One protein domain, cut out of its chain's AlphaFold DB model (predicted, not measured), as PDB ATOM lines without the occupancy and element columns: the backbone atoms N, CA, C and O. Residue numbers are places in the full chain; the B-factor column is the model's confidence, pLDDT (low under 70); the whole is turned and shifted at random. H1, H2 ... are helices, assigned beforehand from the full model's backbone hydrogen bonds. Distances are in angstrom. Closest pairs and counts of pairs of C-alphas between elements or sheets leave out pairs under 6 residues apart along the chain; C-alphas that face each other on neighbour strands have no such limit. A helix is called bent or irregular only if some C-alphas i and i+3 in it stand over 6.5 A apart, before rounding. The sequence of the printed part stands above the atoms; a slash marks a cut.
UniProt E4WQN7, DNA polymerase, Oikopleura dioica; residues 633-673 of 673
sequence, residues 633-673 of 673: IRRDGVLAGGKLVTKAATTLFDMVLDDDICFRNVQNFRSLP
ATOM      1  N   ILE A 633     279.000 214.718 323.309       92.19
ATOM      2  CA  ILE A 633     278.986 215.235 324.685       92.19
ATOM      3  C   ILE A 633     279.361 214.169 325.719       92.19
ATOM      4  O   ILE A 633     279.650 214.481 326.875       92.19
ATOM      5  N   ARG A 634     279.374 212.893 325.320       91.06
ATOM      6  CA  ARG A 634     279.733 211.798 326.218       91.06
ATOM      7  C   ARG A 634     281.240 211.747 326.483       91.06
ATOM      8  O   ARG A 634     282.083 212.132 325.666       91.06
ATOM      9  N   ARG A 635     281.587 211.245 327.669       88.31
ATOM     10  CA  ARG A 635     282.971 211.172 328.172       88.31
ATOM     11  C   ARG A 635     283.578 209.770 328.103       88.31
ATOM     12  O   ARG A 635     284.786 209.646 328.266       88.31
ATOM     13  N   ASP A 636     282.769 208.751 327.826       90.38
ATOM     14  CA  ASP A 636     283.174 207.345 327.690       90.38
ATOM     15  C   ASP A 636     283.772 207.001 326.312       90.38
ATOM     16  O   ASP A 636     284.292 205.906 326.124       90.38
ATOM     17  N   GLY A 637     283.761 207.944 325.362       89.75
ATOM     18  CA  GLY A 637     284.428 207.826 324.060       89.75
ATOM     19  C   GLY A 637     285.724 208.639 323.940       89.75
ATOM     20  O   GLY A 637     286.108 209.417 324.817       89.75
ATOM     21  N   VAL A 638     286.398 208.538 322.794       91.62
ATOM     22  CA  VAL A 638     287.598 209.340 322.486       91.62
ATOM     23  C   VAL A 638     287.238 210.753 322.013       91.62
ATOM     24  O   VAL A 638     286.236 210.961 321.330       91.62
ATOM     25  N   LEU A 639     288.077 211.744 322.333       90.25
ATOM     26  CA  LEU A 639     287.820 213.151 321.984       90.25
ATOM     27  C   LEU A 639     287.702 213.371 320.468       90.25
ATOM     28  O   LEU A 639     286.898 214.184 320.019       90.25
ATOM     29  N   ALA A 640     288.493 212.638 319.679       94.25
ATOM     30  CA  ALA A 640     288.433 212.695 318.222       94.25
ATOM     31  C   ALA A 640     287.061 212.260 317.680       94.25
ATOM     32  O   ALA A 640     286.536 212.910 316.781       94.25
ATOM     33  N   GLY A 641     286.459 211.222 318.269       94.19
ATOM     34  CA  GLY A 641     285.137 210.727 317.886       94.19
ATOM     35  C   GLY A 641     284.058 211.775 318.129       94.19
ATOM     36  O   GLY A 641     283.293 212.088 317.223       94.19
ATOM     37  N   GLY A 642     284.075 212.417 319.302       93.81
ATOM     38  CA  GLY A 642     283.116 213.481 319.592       93.81
ATOM     39  C   GLY A 642     283.238 214.684 318.648       93.81
ATOM     40  O   GLY A 642     282.234 215.189 318.155       93.81
ATOM     41  N   LYS A 643     284.469 215.092 318.307       94.75
ATOM     42  CA  LYS A 643     284.708 216.158 317.316       94.75
ATOM     43  C   LYS A 643     284.227 215.779 315.914       94.75
ATOM     44  O   LYS A 643     283.679 216.632 315.219       94.75
ATOM     45  N   LEU A 644     284.429 214.526 315.505       96.56
ATOM     46  CA  LEU A 644     283.965 214.020 314.215       96.56
ATOM     47  C   LEU A 644     282.436 214.057 314.128       96.56
ATOM     48  O   LEU A 644     281.910 214.576 313.150       96.56
ATOM     49  N   VAL A 645     281.738 213.584 315.166       95.62
ATOM     50  CA  VAL A 645     280.267 213.611 315.236       95.62
ATOM     51  C   VAL A 645     279.743 215.046 315.182       95.62
ATOM     52  O   VAL A 645     278.884 215.343 314.355       95.62
ATOM     53  N   THR A 646     280.313 215.970 315.965       96.06
ATOM     54  CA  THR A 646     279.946 217.396 315.899       96.06
ATOM     55  C   THR A 646     280.149 217.966 314.497       96.06
ATOM     56  O   THR A 646     279.282 218.676 313.986       96.06
ATOM     57  N   LYS A 647     281.275 217.656 313.841       95.81
ATOM     58  CA  LYS A 647     281.553 218.165 312.492       95.81
ATOM     59  C   LYS A 647     280.611 217.567 311.447       95.81
ATOM     60  O   LYS A 647     280.163 218.297 310.567       95.81
ATOM     61  N   ALA A 648     280.296 216.279 311.546       95.31
ATOM     62  CA  ALA A 648     279.351 215.616 310.655       95.31
ATOM     63  C   ALA A 648     277.936 216.196 310.802       95.31
ATOM     64  O   ALA A 648     277.339 216.585 309.802       95.31
ATOM     65  N   ALA A 649     277.443 216.333 312.038       94.44
ATOM     66  CA  ALA A 649     276.121 216.885 312.328       94.44
ATOM     67  C   ALA A 649     275.991 218.340 311.857       94.44
ATOM     68  O   ALA A 649     275.064 218.668 311.124       94.44
ATOM     69  N   THR A 650     276.958 219.197 312.200       95.31
ATOM     70  CA  THR A 650     276.953 220.600 311.750       95.31
ATOM     71  C   THR A 650     277.017 220.717 310.231       95.31
ATOM     72  O   THR A 650     276.255 221.482 309.657       95.31
ATOM     73  N   THR A 651     277.855 219.923 309.556       93.88
ATOM     74  CA  THR A 651     277.932 219.935 308.084       93.88
ATOM     75  C   THR A 651     276.606 219.515 307.449       93.88
ATOM     76  O   THR A 651     276.148 220.160 306.512       93.88
ATOM     77  N   LEU A 652     275.968 218.465 307.974       92.31
ATOM     78  CA  LEU A 652     274.660 218.009 307.507       92.31
ATOM     79  C   LEU A 652     273.571 219.070 307.721       92.31
ATOM     80  O   LEU A 652     272.762 219.308 306.831       92.31
ATOM     81  N   PHE A 653     273.542 219.711 308.888       92.69
ATOM     82  CA  PHE A 653     272.544 220.734 309.198       92.69
ATOM     83  C   PHE A 653     272.746 222.009 308.386       92.69
ATOM     84  O   PHE A 653     271.771 222.624 307.964       92.69
ATOM     85  N   ASP A 654     273.993 222.368 308.098       90.06
ATOM     86  CA  ASP A 654     274.321 223.521 307.262       90.06
ATOM     87  C   ASP A 654     273.840 223.310 305.827       90.06
ATOM     88  O   ASP A 654     273.262 224.221 305.248       90.06
ATOM     89  N   MET A 655     273.943 222.084 305.299       87.19
ATOM     90  CA  MET A 655     273.359 221.736 303.996       87.19
ATOM     91  C   MET A 655     271.835 221.926 303.956       87.19
ATOM     92  O   MET A 655     271.316 222.321 302.920       87.19
ATOM     93  N   VAL A 656     271.123 221.670 305.061       84.94
ATOM     94  CA  VAL A 656     269.663 221.886 305.145       84.94
ATOM     95  C   VAL A 656     269.322 223.374 305.249       84.94
ATOM     96  O   VAL A 656     268.361 223.830 304.640       84.94
ATOM     97  N   LEU A 657     270.104 224.149 306.009       84.00
ATOM     98  CA  LEU A 657     269.905 225.598 306.108       84.00
ATOM     99  C   LEU A 657     270.220 226.326 304.792       84.00
ATOM    100  O   LEU A 657     269.630 227.369 304.518       84.00
ATOM    101  N   ASP A 658     271.149 225.778 304.009       76.50
ATOM    102  CA  ASP A 658     271.629 226.323 302.744       76.50
ATOM    103  C   ASP A 658     270.972 225.637 301.528       76.50
ATOM    104  O   ASP A 658     271.585 225.580 300.461       76.50
ATOM    105  N   ASP A 659     269.737 225.120 301.628       58.03
ATOM    106  CA  ASP A 659     269.032 224.452 300.509       58.03
ATOM    107  C   ASP A 659     268.846 225.361 299.252       58.03
ATOM    108  O   ASP A 659     268.529 224.866 298.170       58.03
ATOM    109  N   ASP A 660     269.182 226.661 299.322       50.47
ATOM    110  CA  ASP A 660     269.381 227.559 298.161       50.47
ATOM    111  C   ASP A 660     270.714 227.343 297.390       50.47
ATOM    112  O   ASP A 660     270.835 227.699 296.212       50.47
ATOM    113  N   ILE A 661     271.741 226.775 298.029       48.97
ATOM    114  CA  ILE A 661     273.100 226.558 297.499       48.97
ATOM    115  C   ILE A 661     273.281 225.116 297.010       48.97
ATOM    116  O   ILE A 661     273.900 224.893 295.964       48.97
ATOM    117  N   CYS A 662     272.718 224.126 297.708       43.66
ATOM    118  CA  CYS A 662     272.863 222.720 297.320       43.66
ATOM    119  C   CYS A 662     272.191 222.416 295.969       43.66
ATOM    120  O   CYS A 662     272.777 221.709 295.147       43.66
ATOM    121  N   PHE A 663     271.044 223.036 295.664       43.62
ATOM    122  CA  PHE A 663     270.429 222.928 294.335       43.62
ATOM    123  C   PHE A 663     271.283 223.567 293.227       43.62
ATOM    124  O   PHE A 663     271.411 222.985 292.148       43.62
ATOM    125  N   ARG A 664     271.939 224.709 293.490       42.12
ATOM    126  CA  ARG A 664     272.844 225.356 292.516       42.12
ATOM    127  C   ARG A 664     274.098 224.527 292.260       42.12
ATOM    128  O   ARG A 664     274.514 224.387 291.114       42.12
ATOM    129  N   ASN A 665     274.675 223.925 293.296       45.41
ATOM    130  CA  ASN A 665     275.886 223.117 293.152       45.41
ATOM    131  C   ASN A 665     275.617 221.755 292.494       45.41
ATOM    132  O   ASN A 665     276.456 221.277 291.733       45.41
ATOM    133  N   VAL A 666     274.438 221.157 292.701       45.56
ATOM    134  CA  VAL A 666     274.032 219.929 291.992       45.56
ATOM    135  C   VAL A 666     273.652 220.214 290.532       45.56
ATOM    136  O   VAL A 666     273.951 219.395 289.663       45.56
ATOM    137  N   GLN A 667     273.066 221.378 290.220       40.38
ATOM    138  CA  GLN A 667     272.866 221.796 288.825       40.38
ATOM    139  C   GLN A 667     274.192 222.086 288.111       40.38
ATOM    140  O   GLN A 667     274.372 221.614 286.992       40.38
ATOM    141  N   ASN A 668     275.151 222.734 288.781       44.06
ATOM    142  CA  ASN A 668     276.488 222.978 288.228       44.06
ATOM    143  C   ASN A 668     277.291 221.685 287.981       44.06
ATOM    144  O   ASN A 668     278.128 221.649 287.084       44.06
ATOM    145  N   PHE A 669     277.017 220.606 288.723       41.94
ATOM    146  CA  PHE A 669     277.610 219.286 288.464       41.94
ATOM    147  C   PHE A 669     276.964 218.542 287.286       41.94
ATOM    148  O   PHE A 669     277.613 217.696 286.680       41.94
ATOM    149  N   ARG A 670     275.706 218.849 286.941       39.84
ATOM    150  CA  ARG A 670     275.027 218.299 285.753       39.84
ATOM    151  C   ARG A 670     275.292 219.099 284.474       39.84
ATOM    152  O   ARG A 670     274.926 218.633 283.401       39.84
ATOM    153  N   SER A 671     275.906 220.277 284.586       39.53
ATOM    154  CA  SER A 671     276.256 221.155 283.464       39.53
ATOM    155  C   SER A 671     277.760 221.222 283.170       39.53
ATOM    156  O   SER A 671     278.191 222.107 282.432       39.53
ATOM    157  N   LEU A 672     278.566 220.327 283.744       33.28
ATOM    158  CA  LEU A 672     279.942 220.106 283.296       33.28
ATOM    159  C   LEU A 672     279.913 219.101 282.124       33.28
ATOM    160  O   LEU A 672     279.267 218.063 282.277       33.28
ATOM    161  N   PRO A 673     280.523 219.428 280.967       40.62
ATOM    162  CA  PRO A 673     280.491 218.595 279.763       40.62
ATOM    163  C   PRO A 673     281.189 217.242 279.923       40.62
ATOM    164  O   PRO A 673     282.162 217.157 280.712       40.62
TER     165      PRO A 673
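What this domain is: This is residues 633 to 673 of the 673 residues of the protein "DNA polymerase" of Oikopleura dioica (UniProt E4WQN7). Two helices meet end to end at a corner and make an open L, the longer arm being H1 and the shorter H2, with residues 633 to 638 as a hook before H1. The printed part has 41 residues with two named helices, H1 then H2, and no named strand; its class is all helix. It is extended, with a radius of gyration of the C-alphas of 15.5 A and spans of 48 by 22 by 7 A.

How they stand to each other: H1, residues 639 to 657, and H2, residues 659 to 670, are close but not clearly touching; their closest C-alphas, of Met 655 and Cys 662, are 6.8 A apart. Their lines are about perpendicular, at 88 degrees. Every O i to N i+4 pair of H1 is within hydrogen-bond range; in H2, 6 of 8 are.

Where its parts are: H1 begins at C-alpha 639 (287.820, 213.151, 321.984) and is 27.0 A long. H2 is 17.1 A long and ends at C-alpha 670 (275.027, 218.299, 285.753). H2 is neither bent nor irregular, but only just: C-alphas 660 and 663 are 6.1 A apart.

The domain as a whole: The two farthest C-alphas, of Asp 636 and Pro 673, are 49.3 A apart. The printed part has no cut, and the H1 to H2 link is tight. Residues 659 to 673 have pLDDT under 70.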